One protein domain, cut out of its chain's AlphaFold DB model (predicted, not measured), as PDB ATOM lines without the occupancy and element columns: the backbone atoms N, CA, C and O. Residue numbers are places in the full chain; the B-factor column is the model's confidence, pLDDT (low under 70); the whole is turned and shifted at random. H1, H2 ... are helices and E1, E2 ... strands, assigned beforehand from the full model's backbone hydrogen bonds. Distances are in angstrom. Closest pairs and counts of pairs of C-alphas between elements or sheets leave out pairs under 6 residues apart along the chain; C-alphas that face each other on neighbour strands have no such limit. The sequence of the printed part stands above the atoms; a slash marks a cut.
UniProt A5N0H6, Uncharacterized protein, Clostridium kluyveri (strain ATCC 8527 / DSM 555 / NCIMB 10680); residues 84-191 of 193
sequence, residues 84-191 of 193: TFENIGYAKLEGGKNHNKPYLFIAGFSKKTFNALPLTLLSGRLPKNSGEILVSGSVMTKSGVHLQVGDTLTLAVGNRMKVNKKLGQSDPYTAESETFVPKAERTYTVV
ATOM      1  N   THR A  84      88.244  -0.298 -14.772       91.94
ATOM      2  CA  THR A  84      87.949  -1.079 -15.973       91.94
ATOM      3  C   THR A  84      87.233  -0.211 -16.985       91.94
ATOM      4  O   THR A  84      86.561   0.758 -16.633       91.94
ATOM      5  N   PHE A  85      87.375  -0.536 -18.260       91.25
ATOM      6  CA  PHE A  85      86.571   0.066 -19.307       91.25
ATOM      7  C   PHE A  85      86.225  -0.975 -20.354       91.25
ATOM      8  O   PHE A  85      86.941  -1.961 -20.526       91.25
ATOM      9  N   GLU A  86      85.133  -0.730 -21.059       90.31
ATOM     10  CA  GLU A  86      84.721  -1.537 -22.192       90.31
ATOM     11  C   GLU A  86      85.291  -0.939 -23.480       90.31
ATOM     12  O   GLU A  86      85.124   0.251 -23.755       90.31
ATOM     13  N   ASN A  87      85.961  -1.757 -24.287       90.50
ATOM     14  CA  ASN A  87      86.369  -1.369 -25.633       90.50
ATOM     15  C   ASN A  87      85.198  -1.601 -26.600       90.50
ATOM     16  O   ASN A  87      85.007  -2.716 -27.087       90.50
ATOM     17  N   ILE A  88      84.424  -0.543 -26.862       90.44
ATOM     18  CA  ILE A  88      83.257  -0.582 -27.757       90.44
ATOM     19  C   ILE A  88      83.710  -0.736 -29.216       90.44
ATOM     20  O   ILE A  88      83.075  -1.452 -29.990       90.44
ATOM     21  N   GLY A  89      84.827  -0.103 -29.580       90.88
ATOM     22  CA  GLY A  89      85.482  -0.287 -30.870       90.88
ATOM     23  C   GLY A  89      85.905   1.025 -31.511       90.88
ATOM     24  O   GLY A  89      86.265   1.990 -30.837       90.88
ATOM     25  N   TYR A  90      85.874   1.041 -32.838       91.62
ATOM     26  CA  TYR A  90      86.276   2.180 -33.650       91.62
ATOM     27  C   TYR A  90      85.133   2.633 -34.548       91.62
ATOM     28  O   TYR A  90      84.326   1.816 -34.978       91.62
ATOM     29  N   ALA A  91      85.091   3.918 -34.871       90.38
ATOM     30  CA  ALA A  91      84.190   4.457 -35.882       90.38
ATOM     31  C   ALA A  91      84.953   5.405 -36.795       90.38
ATOM     32  O   ALA A  91      85.819   6.149 -36.338       90.38
ATOM     33  N   LYS A  92      84.655   5.380 -38.090       86.06
ATOM     34  CA  LYS A  92      85.239   6.338 -39.026       86.06
ATOM     35  C   LYS A  92      84.645   7.724 -38.768       86.06
ATOM     36  O   LYS A  92      83.441   7.848 -38.558       86.06
ATOM     37  N   LEU A  93      85.491   8.750 -38.753       79.81
ATOM     38  CA  LEU A  93      85.041  10.132 -38.637       79.81
ATOM     39  C   LEU A  93      84.778  10.703 -40.031       79.81
ATOM     40  O   LEU A  93      85.715  11.038 -40.758       79.81
ATOM     41  N   GLU A  94      83.507  10.836 -40.386       71.25
ATOM     42  CA  GLU A  94      83.108  11.513 -41.619       71.25
ATOM     43  C   GLU A  94      83.436  13.015 -41.531       71.25
ATOM     44  O   GLU A  94      83.213  13.661 -40.507       71.25
ATOM     45  N   GLY A  95      84.051  13.565 -42.584       66.81
ATOM     46  CA  GLY A  95      84.517  14.960 -42.621       66.81
ATOM     47  C   GLY A  95      85.850  15.238 -41.906       66.81
ATOM     48  O   GLY A  95      86.301  16.384 -41.876       66.81
ATOM     49  N   GLY A  96      86.511  14.215 -41.355       67.88
ATOM     50  CA  GLY A  96      87.820  14.360 -40.722       67.88
ATOM     51  C   GLY A  96      88.927  14.694 -41.729       67.88
ATOM     52  O   GLY A  96      89.268  13.878 -42.578       67.88
ATOM     53  N   LYS A  97      89.564  15.861 -41.587       68.88
ATOM     54  CA  LYS A  97      90.695  16.294 -42.439       68.88
ATOM     55  C   LYS A  97      92.014  15.568 -42.139       68.88
ATOM     56  O   LYS A  97      93.003  15.755 -42.842       68.88
ATOM     57  N   ASN A  98      92.061  14.770 -41.072       71.81
ATOM     58  CA  ASN A  98      93.277  14.099 -40.628       71.81
ATOM     59  C   ASN A  98      93.399  12.692 -41.226       71.81
ATOM     60  O   ASN A  98      92.950  11.709 -40.633       71.81
ATOM     61  N   HIS A  99      94.077  12.592 -42.369       70.19
ATOM     62  CA  HIS A  99      94.304  11.319 -43.060       70.19
ATOM     63  C   HIS A  99      95.127  10.303 -42.248       70.19
ATOM     64  O   HIS A  99      95.013   9.103 -42.482       70.19
ATOM     65  N   ASN A 100      95.907  10.750 -41.255       73.81
ATOM     66  CA  ASN A 100      96.736   9.861 -40.435       73.81
ATOM     67  C   ASN A 100      95.963   9.204 -39.280       73.81
ATOM     68  O   ASN A 100      96.459   8.248 -38.685       73.81
ATOM     69  N   LYS A 101      94.779   9.720 -38.919       77.75
ATOM     70  CA  LYS A 101      93.930   9.179 -37.840       77.75
ATOM     71  C   LYS A 101      92.443   9.272 -38.211       77.75
ATOM     72  O   LYS A 101      91.724  10.077 -37.621       77.75
ATOM     73  N   PRO A 102      91.971   8.447 -39.161       81.56
ATOM     74  CA  PRO A 102      90.594   8.529 -39.652       81.56
ATOM     75  C   PRO A 102      89.556   7.908 -38.701       81.56
ATOM     76  O   PRO A 102      88.357   8.095 -38.900       81.56
ATOM     77  N   TYR A 103      89.994   7.165 -37.678       87.25
ATOM     78  CA  TYR A 103      89.111   6.455 -36.754       87.25
ATOM     79  C   TYR A 103      89.047   7.123 -35.377       87.25
ATOM     80  O   TYR A 103      90.074   7.402 -34.755       87.25
ATOM     81  N   LEU A 104      87.830   7.291 -34.868       88.81
ATOM     82  CA  LEU A 104      87.541   7.538 -33.463       88.81
ATOM     83  C   LEU A 104      87.613   6.226 -32.691       88.81
ATOM     84  O   LEU A 104      87.055   5.221 -33.124       88.81
ATOM     85  N   PHE A 105      88.260   6.252 -31.532       91.19
ATOM     86  CA  PHE A 105      88.189   5.167 -30.563       91.19
ATOM     87  C   PHE A 105      87.046   5.431 -29.583       91.19
ATOM     88  O   PHE A 105      86.971   6.515 -29.005       91.19
ATOM     89  N   ILE A 106      86.179   4.441 -29.392       92.31
ATOM     90  CA  ILE A 106      85.013   4.523 -28.514       92.31
ATOM     91  C   ILE A 106      85.216   3.549 -27.355       92.31
ATOM     92  O   ILE A 106      85.423   2.349 -27.558       92.31
ATOM     93  N   ALA A 107      85.125   4.069 -26.134       92.56
ATOM     94  CA  ALA A 107      85.210   3.282 -24.913       92.56
ATOM     95  C   ALA A 107      84.052   3.596 -23.965       92.56
ATOM     96  O   ALA A 107      83.653   4.750 -23.812       92.56
ATOM     97  N   GLY A 108      83.534   2.552 -23.321       92.44
ATOM     98  CA  GLY A 108      82.518   2.638 -22.283       92.44
ATOM     99  C   GLY A 108      83.172   2.740 -20.910       92.44
ATOM    100  O   GLY A 108      83.900   1.835 -20.493       92.44
ATOM    101  N   PHE A 109      82.922   3.838 -20.200       92.12
ATOM    102  CA  PHE A 109      83.479   4.084 -18.870       92.12
ATOM    103  C   PHE A 109      82.405   3.990 -17.793       92.12
ATOM    104  O   PHE A 109      81.310   4.535 -17.921       92.12
ATOM    105  N   SER A 110      82.749   3.322 -16.693       89.69
ATOM    106  CA  SER A 110      81.941   3.353 -15.477       89.69
ATOM    107  C   SER A 110      82.210   4.639 -14.689       89.69
ATOM    108  O   SER A 110      83.247   5.283 -14.859       89.69
ATOM    109  N   LYS A 111      81.333   4.975 -13.735       88.06
ATOM    110  CA  LYS A 111      81.566   6.090 -12.799       88.06
ATOM    111  C   LYS A 111      82.900   5.952 -12.047       88.06
ATOM    112  O   LYS A 111      83.602   6.940 -11.860       88.06
ATOM    113  N   LYS A 112      83.275   4.725 -11.661       88.38
ATOM    114  CA  LYS A 112      84.566   4.439 -11.011       88.38
ATOM    115  C   LYS A 112      85.735   4.797 -11.934       88.38
ATOM    116  O   LYS A 112      86.714   5.381 -11.486       88.38
ATOM    117  N   THR A 113      85.606   4.484 -13.219       89.31
ATOM    118  CA  THR A 113      86.612   4.756 -14.251       89.31
ATOM    119  C   THR A 113      86.764   6.251 -14.497       89.31
ATOM    120  O   THR A 113      87.885   6.748 -14.490       89.31
ATOM    121  N   PHE A 114      85.655   6.986 -14.629       89.38
ATOM    122  CA  PHE A 114      85.686   8.444 -14.769       89.38
ATOM    123  C   PHE A 114      86.393   9.134 -13.598       89.38
ATOM    124  O   PHE A 114      87.144  10.073 -13.823       89.38
ATOM    125  N   ASN A 115      86.207   8.639 -12.373       86.94
ATOM    126  CA  ASN A 115      86.879   9.185 -11.190       86.94
ATOM    127  C   ASN A 115      88.374   8.827 -11.114       86.94
ATOM    128  O   ASN A 115      89.128   9.507 -10.425       86.94
ATOM    129  N   ALA A 116      88.795   7.738 -11.762       86.56
ATOM    130  CA  ALA A 116      90.175   7.260 -11.730       86.56
ATOM    131  C   ALA A 116      91.045   7.859 -12.848       86.56
ATOM    132  O   ALA A 116      92.267   7.930 -12.709       86.56
ATOM    133  N   LEU A 117      90.435   8.253 -13.968       86.06
ATOM    134  CA  LEU A 117      91.136   8.854 -15.099       86.06
ATOM    135  C   LEU A 117      91.297  10.370 -14.888       86.06
ATOM    136  O   LEU A 117      90.348  11.022 -14.454       86.06
ATOM    137  N   PRO A 118      92.455  10.967 -15.233       85.25
ATOM    138  CA  PRO A 118      92.657  12.410 -15.158       85.25
ATOM    139  C   PRO A 118      91.937  13.100 -16.326       85.25
ATOM    140  O   PRO A 118      92.539  13.469 -17.334       85.25
ATOM    141  N   LEU A 119      90.618  13.219 -16.216       86.50
ATOM    142  CA  LEU A 119      89.769  13.864 -17.210       86.50
ATOM    143  C   LEU A 119      89.395  15.265 -16.731       86.50
ATOM    144  O   LEU A 119      88.869  15.438 -15.633       86.50
ATOM    145  N   THR A 120      89.626  16.255 -17.589       88.06
ATOM    146  CA  THR A 120      89.178  17.633 -17.379       88.06
ATOM    147  C   THR A 120      88.096  17.936 -18.399       88.06
ATOM    148  O   THR A 120      88.375  17.916 -19.596       88.06
ATOM    149  N   LEU A 121      86.880  18.216 -17.930       90.19
ATOM    150  CA  LEU A 121      85.805  18.694 -18.796       90.19
ATOM    151  C   LEU A 121      86.087  20.143 -19.192       90.19
ATOM    152  O   LEU A 121      86.278  21.000 -18.329       90.19
ATOM    153  N   LEU A 122      86.097  20.410 -20.493       89.56
ATOM    154  CA  LEU A 122      86.146  21.759 -21.046       89.56
ATOM    155  C   LEU A 122      84.749  22.381 -21.075       89.56
ATOM    156  O   LEU A 122      84.598  23.580 -20.860       89.56
ATOM    157  N   SER A 123      83.728  21.565 -21.347       88.94
ATOM    158  CA  SER A 123      82.330  21.989 -21.374       88.94
ATOM    159  C   SER A 123      81.385  20.816 -21.112       88.94
ATOM    160  O   SER A 123      81.727  19.656 -21.348       88.94
ATOM    161  N   GLY A 124      80.175  21.126 -20.647       92.81
ATOM    162  CA  GLY A 124      79.113  20.150 -20.429       92.81
ATOM    163  C   GLY A 124      79.276  19.337 -19.145       92.81
ATOM    164  O   GLY A 124      79.639  19.862 -18.092       92.81
ATOM    165  N   ARG A 125      78.929  18.051 -19.209       93.81
ATOM    166  CA  ARG A 125      78.862  17.144 -18.054       93.81
ATOM    167  C   ARG A 125      79.293  15.729 -18.419       93.81
ATOM    168  O   ARG A 125      79.297  15.357 -19.585       93.81
ATOM    169  N   LEU A 126      79.555  14.905 -17.402       92.12
ATOM    170  CA  LEU A 126      79.788  13.475 -17.604       92.12
ATOM    171  C   LEU A 126      78.528  12.755 -18.150       92.12
ATOM    172  O   LEU A 126      77.401  13.147 -17.801       92.12
ATOM    173  N   PRO A 127      78.706  11.688 -18.955       93.19
ATOM    174  CA  PRO A 127      77.629  10.818 -19.413       93.19
ATOM    175  C   PRO A 127      76.917  10.144 -18.245       93.19
ATOM    176  O   PRO A 127      77.544   9.694 -17.285       93.19
ATOM    177  N   LYS A 128      75.591  10.067 -18.339       91.75
ATOM    178  CA  LYS A 128      74.719   9.407 -17.358       91.75
ATOM    179  C   LYS A 128      74.187   8.064 -17.851       91.75
ATOM    180  O   LYS A 128      73.768   7.255 -17.031       91.75
ATOM    181  N   ASN A 129      74.181   7.831 -19.162       92.25
ATOM    182  CA  ASN A 129      73.679   6.609 -19.786       92.25
ATOM    183  C   ASN A 129      74.534   6.223 -21.009       92.25
ATOM    184  O   ASN A 129      75.421   6.968 -21.417       92.25
ATOM    185  N   SER A 130      74.265   5.052 -21.588       89.88
ATOM    186  CA  SER A 130      75.021   4.493 -22.719       89.88
ATOM    187  C   SER A 130      74.786   5.193 -24.062       89.88
ATOM    188  O   SER A 130      75.507   4.909 -25.013       89.88
ATOM    189  N   GLY A 131      73.778   6.063 -24.161       92.25
ATOM    190  CA  GLY A 131      73.500   6.881 -25.345       92.25
ATOM    191  C   GLY A 131      74.181   8.249 -25.307       92.25
ATOM    192  O   GLY A 131      74.044   9.025 -26.243       92.25
ATOM    193  N   GLU A 132      74.919   8.569 -24.246       94.62
ATOM    194  CA  GLU A 132      75.622   9.839 -24.094       94.62
ATOM    195  C   GLU A 132      77.133   9.646 -24.249       94.62
ATOM    196  O   GLU A 132      77.698   8.666 -23.762       94.62
ATOM    197  N   ILE A 133      77.806  10.597 -24.900       93.94
ATOM    198  CA  ILE A 133      79.245  10.518 -25.170       93.94
ATOM    199  C   ILE A 133      79.976  11.805 -24.774       93.94
ATOM    200  O   ILE A 133      79.433  12.909 -24.866       93.94
ATOM    201  N   LEU A 134      81.230  11.644 -24.340       93.38
ATOM    202  CA  LEU A 134      82.205  12.730 -24.262       93.38
ATOM    203  C   LEU A 134      83.098  12.705 -25.491       93.38
ATOM    204  O   LEU A 134      83.619  11.652 -25.865       93.38
ATOM    205  N   VAL A 135      83.329  13.873 -26.072       91.38
ATOM    206  CA  VAL A 135      84.181  14.009 -27.251       91.38
ATOM    207  C   VAL A 135      85.462  14.717 -26.857       91.38
ATOM    208  O   VAL A 135      85.435  15.861 -26.438       91.38
ATOM    209  N   SER A 136      86.611  14.067 -27.045       89.00
ATOM    210  CA  SER A 136      87.894  14.709 -26.755       89.00
ATOM    211  C   SER A 136      88.064  15.988 -27.579       89.00
ATOM    212  O   SER A 136      88.009  15.941 -28.810       89.00
ATOM    213  N   GLY A 137      88.409  17.107 -26.932       85.31
ATOM    214  CA  GLY A 137      88.722  18.358 -27.640       85.31
ATOM    215  C   GLY A 137      89.843  18.245 -28.688       85.31
ATOM    216  O   GLY A 137      89.926  19.045 -29.625       85.31
ATOM    217  N   SER A 138      90.679  17.205 -28.602       82.44
ATOM    218  CA  SER A 138      91.683  16.908 -29.628       82.44
ATOM    219  C   SER A 138      91.081  16.470 -30.968       82.44
ATOM    220  O   SER A 138      91.675  16.742 -32.009       82.44
ATOM    221  N   VAL A 139      89.901  15.840 -30.963       82.38
ATOM    222  CA  VAL A 139      89.175  15.456 -32.182       82.38
ATOM    223  C   VAL A 139      88.722  16.706 -32.929       82.38
ATOM    224  O   VAL A 139      88.951  16.810 -34.130       82.38
ATOM    225  N   MET A 140      88.174  17.696 -32.220       78.00
ATOM    226  CA  MET A 140      87.705  18.931 -32.853       78.00
ATOM    227  C   MET A 140      88.850  19.729 -33.476       78.00
ATOM    228  O   MET A 140      88.785  20.143 -34.632       78.00
ATOM    229  N   THR A 141      89.936  19.900 -32.720       79.12
ATOM    230  CA  THR A 141      91.089  20.704 -33.150       79.12
ATOM    231  C   THR A 141      91.898  20.044 -34.264       79.12
ATOM    232  O   THR A 141      92.382  20.740 -35.151       79.12
ATOM    233  N   LYS A 142      92.056  18.713 -34.245       77.19
ATOM    234  CA  LYS A 142      92.923  18.001 -35.201       77.19
ATOM    235  C   LYS A 142      92.190  17.460 -36.417       77.19
ATOM    236  O   LYS A 142      92.807  17.341 -37.471       77.19
ATOM    237  N   SER A 143      90.919  17.097 -36.278       69.69
ATOM    238  CA  SER A 143      90.150  16.528 -37.387       69.69
ATOM    239  C   SER A 143      89.320  17.573 -38.128       69.69
ATOM    240  O   SER A 143      88.826  17.274 -39.210       69.69
ATOM    241  N   GLY A 144      89.198  18.797 -37.598       69.88
ATOM    242  CA  GLY A 144      88.458  19.886 -38.242       69.88
ATOM    243  C   GLY A 144      86.941  19.694 -38.238       69.88
ATOM    244  O   GLY A 144      86.254  20.341 -39.022       69.88
ATOM    245  N   VAL A 145      86.433  18.805 -37.381       78.12
ATOM    246  CA  VAL A 145      84.999  18.573 -37.190       78.12
ATOM    247  C   VAL A 145      84.532  19.414 -36.007       78.12
ATOM    248  O   VAL A 145      85.115  19.344 -34.923       78.12
ATOM    249  N   HIS A 146      83.494  20.219 -36.212       79.62
ATOM    250  CA  HIS A 146      82.872  20.997 -35.147       79.62
ATOM    251  C   HIS A 146      81.757  20.173 -34.508       79.62
ATOM    252  O   HIS A 146      80.776  19.854 -35.169       79.62
ATOM    253  N   LEU A 147      81.949  19.812 -33.240       83.94
ATOM    254  CA  LEU A 147      80.954  19.139 -32.411       83.94
ATOM    255  C   LEU A 147      80.691  20.015 -31.190       83.94
ATOM    256  O   LEU A 147      81.629  20.491 -30.551       83.94
ATOM    257  N   GLN A 148      79.425  20.235 -30.873       88.06
ATOM    258  CA  GLN A 148      78.985  20.997 -29.715       88.06
ATOM    259  C   GLN A 148      78.220  20.103 -28.740       88.06
ATOM    260  O   GLN A 148      77.728  19.024 -29.074       88.06
ATOM    261  N   VAL A 149      78.140  20.551 -27.489       91.88
ATOM    262  CA  VAL A 149      77.310  19.884 -26.482       91.88
ATOM    263  C   VAL A 149      75.844  20.014 -26.900       91.88
ATOM    264  O   VAL A 149      75.362  21.122 -27.107       91.88
ATOM    265  N   GLY A 150      75.146  18.886 -27.000       91.75
ATOM    266  CA  GLY A 150      73.779  18.777 -27.512       91.75
ATOM    267  C   GLY A 150      73.685  18.113 -28.887       91.75
ATOM    268  O   GLY A 150      72.615  17.619 -29.239       91.75
ATOM    269  N   ASP A 151      74.791  18.030 -29.634       91.44
ATOM    270  CA  ASP A 151      74.787  17.419 -30.961       91.44
ATOM    271  C   ASP A 151      74.533  15.913 -30.894       91.44
ATOM    272  O   ASP A 151      74.901  15.226 -29.937       91.44
ATOM    273  N   THR A 152      73.922  15.386 -31.952       91.69
ATOM    274  CA  THR A 152      73.701  13.949 -32.122       91.69
ATOM    275  C   THR A 152      74.651  13.407 -33.178       91.69
ATOM    276  O   THR A 152      74.719  13.921 -34.292       91.69
ATOM    277  N   LEU A 153      75.384  12.356 -32.823       89.25
ATOM    278  CA  LEU A 153      76.405  11.735 -33.649       89.25
ATOM    279  C   LEU A 153      76.051  10.267 -33.884       89.25
ATOM    280  O   LEU A 153      76.061   9.457 -32.955       89.25
ATOM    281  N   THR A 154      75.765   9.922 -35.135       90.94
ATOM    282  CA  THR A 154      75.544   8.535 -35.557       90.94
ATOM    283  C   THR A 154      76.846   7.952 -36.090       90.94
ATOM    284  O   THR A 154      77.465   8.509 -36.994       90.94
ATOM    285  N   LEU A 155      77.284   6.845 -35.494       90.06
ATOM    286  CA  LEU A 155      78.559   6.200 -35.776       90.06
ATOM    287  C   LEU A 155      78.344   4.735 -36.148       90.06
ATOM    288  O   LEU A 155      77.784   3.960 -35.370       90.06
ATOM    289  N   ALA A 156      78.888   4.333 -37.295       91.88
ATOM    290  CA  ALA A 156      79.076   2.928 -37.626       91.88
ATOM    291  C   ALA A 156      80.252   2.382 -36.802       91.88
ATOM    292  O   ALA A 156      81.419   2.570 -37.150       91.88
ATOM    293  N   VAL A 157      79.943   1.744 -35.676       92.06
ATOM    294  CA  VAL A 157      80.926   1.147 -34.771       92.06
ATOM    295  C   VAL A 157      81.376  -0.196 -35.328       92.06
ATOM    296  O   VAL A 157      80.566  -1.048 -35.697       92.06
ATOM    297  N   GLY A 158      82.685  -0.407 -35.362       91.94
ATOM    298  CA  GLY A 158      83.314  -1.589 -35.921       91.94
ATOM    299  C   GLY A 158      84.699  -1.856 -35.349       91.94
ATOM    300  O   GLY A 158      85.128  -1.265 -34.357       91.94
ATOM    301  N   ASN A 159      85.410  -2.769 -35.996       90.25
ATOM    302  CA  ASN A 159      86.775  -3.132 -35.642       90.25
ATOM    303  C   ASN A 159      87.752  -2.687 -36.731       90.25
ATOM    304  O   ASN A 159      87.474  -2.830 -37.921       90.25
ATOM    305  N   ARG A 160      88.937  -2.239 -36.308       89.69
ATOM    306  CA  ARG A 160      90.110  -2.160 -37.181       89.69
ATOM    307  C   ARG A 160      90.720  -3.554 -37.285       89.69
ATOM    308  O   ARG A 160      91.038  -4.159 -36.261       89.69
ATOM    309  N   MET A 161      90.862  -4.056 -38.503       88.38
ATOM    310  CA  MET A 161      91.433  -5.366 -38.787       88.38
ATOM    311  C   MET A 161      92.642  -5.204 -39.701       88.38
ATOM    312  O   MET A 161      92.617  -4.410 -40.636       88.38
ATOM    313  N   LYS A 162      93.687  -5.988 -39.459       88.25
ATOM    314  CA  LYS A 162      94.766  -6.208 -40.421       88.25
ATOM    315  C   LYS A 162      94.839  -7.693 -40.695       88.25
ATOM    316  O   LYS A 162      95.169  -8.472 -39.798       88.25
ATOM    317  N   VAL A 163      94.498  -8.076 -41.922       83.75
ATOM    318  CA  VAL A 163      94.282  -9.479 -42.295       83.75
ATOM    319  C   VAL A 163      93.241 -10.094 -41.339       83.75
ATOM    320  O   VAL A 163      92.079  -9.710 -41.397       83.75
ATOM    321  N   ASN A 164      93.658 -10.933 -40.385       81.81
ATOM    322  CA  ASN A 164      92.792 -11.579 -39.388       81.81
ATOM    323  C   ASN A 164      93.066 -11.140 -37.940       81.81
ATOM    324  O   ASN A 164      92.556 -11.751 -37.002       81.81
ATOM    325  N   LYS A 165      93.864 -10.087 -37.725       85.62
ATOM    326  CA  LYS A 165      94.170  -9.574 -36.385       85.62
ATOM    327  C   LYS A 165      93.389  -8.292 -36.106       85.62
ATOM    328  O   LYS A 165      93.447  -7.348 -36.894       85.62
ATOM    329  N   LYS A 166      92.697  -8.248 -34.963       86.12
ATOM    330  CA  LYS A 166      92.086  -7.022 -34.434       86.12
ATOM    331  C   LYS A 166      93.190  -6.074 -33.969       86.12
ATOM    332  O   LYS A 166      94.071  -6.485 -33.217       86.12
ATOM    333  N   LEU A 167      93.130  -4.828 -34.424       86.75
ATOM    334  CA  LEU A 167      94.067  -3.779 -34.037       86.75
ATOM    335  C   LEU A 167      93.525  -2.965 -32.861       86.75
ATOM    336  O   LEU A 167      92.328  -2.661 -32.793       86.75
ATOM    337  N   GLY A 168      94.426  -2.606 -31.953       85.81
ATOM    338  CA  GLY A 168      94.163  -1.800 -30.768       85.81
ATOM    339  C   GLY A 168      94.671  -0.363 -30.891       85.81
ATOM    340  O   GLY A 168      95.065   0.118 -31.956       85.81
ATOM    341  N   GLN A 169      94.654   0.362 -29.769       84.06
ATOM    342  CA  GLN A 169      95.155   1.741 -29.710       84.06
ATOM    343  C   GLN A 169      96.685   1.834 -29.768       84.06
ATOM    344  O   GLN A 169      97.211   2.897 -30.088       84.06
ATOM    345  N   SER A 170      97.396   0.747 -29.460       83.69
ATOM    346  CA  SER A 170      98.852   0.655 -29.596       83.69
ATOM    347  C   SER A 170      99.310   0.448 -31.040       83.69
ATOM    348  O   SER A 170     100.480   0.677 -31.333       83.69
ATOM    349  N   ASP A 171      98.412   0.028 -31.935       86.25
ATOM    350  CA  ASP A 171      98.753  -0.255 -33.325       86.25
ATOM    351  C   ASP A 171      98.632   1.019 -34.186       86.25
ATOM    352  O   ASP A 171      97.535   1.601 -34.287       86.25
ATOM    353  N   PRO A 172      99.733   1.470 -34.824       85.12
ATOM    354  CA  PRO A 172      99.717   2.645 -35.686       85.12
ATOM    355  C   PRO A 172      98.810   2.414 -36.897       85.12
ATOM    356  O   PRO A 172      98.647   1.287 -37.349       85.12
ATOM    357  N   TYR A 173      98.221   3.492 -37.418       83.94
ATOM    358  CA  TYR A 173      97.380   3.420 -38.611       83.94
ATOM    359  C   TYR A 173      98.223   3.202 -39.874       83.94
ATOM    360  O   TYR A 173      99.181   3.935 -40.120       83.94
ATOM    361  N   THR A 174      97.834   2.220 -40.684       82.94
ATOM    362  CA  THR A 174      98.457   1.866 -41.965       82.94
ATOM    363  C   THR A 174      97.398   1.730 -43.060       82.94
ATOM    364  O   THR A 174      96.732   0.703 -43.172       82.94
ATOM    365  N   ALA A 175      97.256   2.772 -43.886       76.06
ATOM    366  CA  ALA A 175      96.173   2.902 -44.866       76.06
ATOM    367  C   ALA A 175      96.073   1.738 -45.872       76.06
ATOM    368  O   ALA A 175      94.971   1.351 -46.241       76.06
ATOM    369  N   GLU A 176      97.200   1.160 -46.288       75.38
ATOM    370  CA  GLU A 176      97.236   0.123 -47.333       75.38
ATOM    371  C   GLU A 176      96.942  -1.294 -46.818       75.38
ATOM    372  O   GLU A 176      96.638  -2.185 -47.605       75.38
ATOM    373  N   SER A 177      97.040  -1.530 -45.502       78.69
ATOM    374  CA  SER A 177      96.956  -2.885 -44.927       78.69
ATOM    375  C   SER A 177      95.835  -3.077 -43.908       78.69
ATOM    376  O   SER A 177      95.663  -4.180 -43.384       78.69
ATOM    377  N   GLU A 178      95.087  -2.015 -43.606       83.56
ATOM    378  CA  GLU A 178      93.991  -2.042 -42.643       83.56
ATOM    379  C   GLU A 178      92.631  -2.033 -43.323       83.56
ATOM    380  O   GLU A 178      92.352  -1.230 -44.208       83.56
ATOM    381  N   THR A 179      91.743  -2.893 -42.839       85.06
ATOM    382  CA  THR A 179      90.341  -2.942 -43.239       85.06
ATOM    383  C   THR A 179      89.469  -2.620 -42.033       85.06
ATOM    384  O   THR A 179      89.642  -3.179 -40.947       85.06
ATOM    385  N   PHE A 180      88.518  -1.708 -42.212       87.50
ATOM    386  CA  PHE A 180      87.498  -1.434 -41.209       87.50
ATOM    387  C   PHE A 180      86.301  -2.355 -41.423       87.50
ATOM    388  O   PHE A 180      85.732  -2.389 -42.511       87.50
ATOM    389  N   VAL A 181      85.912  -3.087 -40.380       88.31
ATOM    390  CA  VAL A 181      84.755  -3.987 -40.412       88.31
ATOM    391  C   VAL A 181      83.658  -3.405 -39.516       88.31
ATOM    392  O   VAL A 181      83.769  -3.533 -38.288       88.31
ATOM    393  N   PRO A 182      82.628  -2.742 -40.081       88.19
ATOM    394  CA  PRO A 182      81.501  -2.228 -39.310       88.19
ATOM    395  C   PRO A 182      80.707  -3.385 -38.694       88.19
ATOM    396  O   PRO A 182      80.570  -4.450 -39.293       88.19
ATOM    397  N   LYS A 183      80.197  -3.183 -37.478       89.38
ATOM    398  CA  LYS A 183      79.414  -4.182 -36.736       89.38
ATOM    399  C   LYS A 183      78.009  -3.707 -36.413       89.38
ATOM    400  O   LYS A 183      77.063  -4.467 -36.573       89.38
ATOM    401  N   ALA A 184      77.887  -2.489 -35.901       90.31
ATOM    402  CA  ALA A 184      76.614  -1.942 -35.467       90.31
ATOM    403  C   ALA A 184      76.629  -0.425 -35.597       90.31
ATOM    404  O   ALA A 184      77.627   0.227 -35.295       90.31
ATOM    405  N   GLU A 185      75.501   0.134 -35.999       91.88
ATOM    406  CA  GLU A 185      75.292   1.570 -35.973       91.88
ATOM    407  C   GLU A 185      74.792   1.983 -34.588       91.88
ATOM    408  O   GLU A 185      73.938   1.321 -33.993       91.88
ATOM    409  N   ARG A 186      75.381   3.040 -34.030       91.19
ATOM    410  CA  ARG A 186      74.985   3.590 -32.735       91.19
ATOM    411  C   ARG A 186      74.905   5.101 -32.818       91.19
ATOM    412  O   ARG A 186      75.804   5.747 -33.352       91.19
ATOM    413  N   THR A 187      73.855   5.646 -32.227       93.19
ATOM    414  CA  THR A 187      73.629   7.084 -32.139       93.19
ATOM    415  C   THR A 187      73.897   7.547 -30.717       93.19
ATOM    416  O   THR A 187      73.388   6.956 -29.764       93.19
ATOM    417  N   TYR A 188      74.702   8.599 -30.584       93.75
ATOM    418  CA  TYR A 188      75.076   9.184 -29.303       93.75
ATOM    419  C   TYR A 188      74.749  10.673 -29.256       93.75
ATOM    420  O   TYR A 188      74.926  11.378 -30.245       93.75
ATOM    421  N   THR A 189      74.357  11.168 -28.087       95.25
ATOM    422  CA  THR A 189      74.254  12.604 -27.807       95.25
ATOM    423  C   THR A 189      75.530  13.087 -27.123       95.25
ATOM    424  O   THR A 189      75.958  12.530 -26.108       95.25
ATOM    425  N   VAL A 190      76.145  14.135 -27.662       94.44
ATOM    426  CA  VAL A 190      77.337  14.762 -27.088       94.44
ATOM    427  C   VAL A 190      76.926  15.550 -25.850       94.44
ATOM    428  O   VAL A 190      76.187  16.524 -25.941       94.44
ATOM    429  N   VAL A 191      77.405  15.147 -24.673       95.44
ATOM    430  CA  VAL A 191      77.052  15.807 -23.397       95.44
ATOM    431  C   VAL A 191      78.199  16.587 -22.771       95.44
ATOM    432  O   VAL A 191      77.973  17.348 -21.828       95.44
TER     433      VAL A 191
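AT A GLANCE: This is residues 84 to 191 of the 193 residues of an uncharacterized protein of Clostridium kluyveri (strain ATCC 8527 / DSM 555 / NCIMB 10680) (UniProt A5N0H6). One five-stranded sheet curls like part of a barrel, built mainly of two hairpins, E1 with E2 and the longer E4 with E5, which cross each other; the edge strands E2 and E3 are not neighbours, and the barrel stays open. Two short helices lie off the sheet, H1 beyond the end of the E1 and E2 hairpin and H2 elsewhere, while two long links, residues 117 to 131 and residues 163 to 178, lie toward opposite ends of the longest axis. The printed part has 108 residues with two named helices and five named strands, in the order E1 E2 H1 E3 H2 E4 E5. The sheet is mixed, with the order E2 E1 E4 E5 E3, and the class is mixed, helices and strands. The whole is compact and rounded, with a radius of gyration of the C-alphas of 14.1 A and spans of 38 by 30 by 25 A.

IN THESE COORDINATES: E1, residues 85 to 92, begins at C-alpha 85 (86.571, 0.066, -19.307) and is 20.7 A long from first to last C-alpha. E2, residues 103 to 109, is 18.9 A long. The helix H1, residues 111 to 116, follows after one residue and is 8.8 A long. E3, residues 132 to 134, is a strand of 7.2 A. The helix H2, residues 137 to 143, begins at C-alpha 137 (88.722, 18.358, -27.640) and is 10.0 A long. E4, residues 152 to 162, is 30.3 A long. E5, residues 179 to 191, is the longest strand by residues; it is 30.4 A long and ends at C-alpha 191 (77.052, 15.807, -23.397).

HOW THE PARTS SIT: The sheet is strongly twisted, its C-alphas lying up to 7.6 A off the best plane through them, and from edge to edge the way across it turns by 150 degrees. E2, an edge strand, and E1 are a hairpin, antiparallel at 157 degrees between their directions, with N 104 and O 91 2.7 A apart, within hydrogen-bond range. E1 is also the antiparallel neighbour of E4, with N 158 and O 90 at 2.8 A; the C-alphas of Ala 91 and Val 157, which face each other, are 4.8 A apart. E4 and E5 are a hairpin, antiparallel at 152 degrees, with N 155 and O 186 at 2.8 A and N 161 and O 179 at 2.9 A. E5 bends by 78 degrees at residue 183, and its pairing is staggered: residues 179 to 189 pair with E4 and residues 189 to 190 with E3. E5 and the edge strand E3 are parallel, with N 133 and O 189 at 2.9 A. H1 is only just not on the sheet, with 4 pairs of C-alphas within 10 A; the closest C-alphas of E1 and H1, those of Phe 85 and Thr 113, are 6.9 A apart. H2 is not on the sheet; it is apart from E1 and E5, and only just apart from E2, at 8.2 A. In H1 and H2 every O i to N i+4 pair is within hydrogen-bond range.

THE WHOLE: The two C-alphas farthest apart, those of Gly 124 and Val 163, are 39.8 A from each other. The printed part has no cut. The links from H1 to E3 and from E4 to E5 are long, with 15 and 16 residues; near the start of the latter, residues 165 to 166 pair antiparallel with residues 161 to 162 of E4. The mean pLDDT of the printed part is 86.6, and it is under 70 at residues 95 to 97 and 143 to 144, of which 143 belongs to H2.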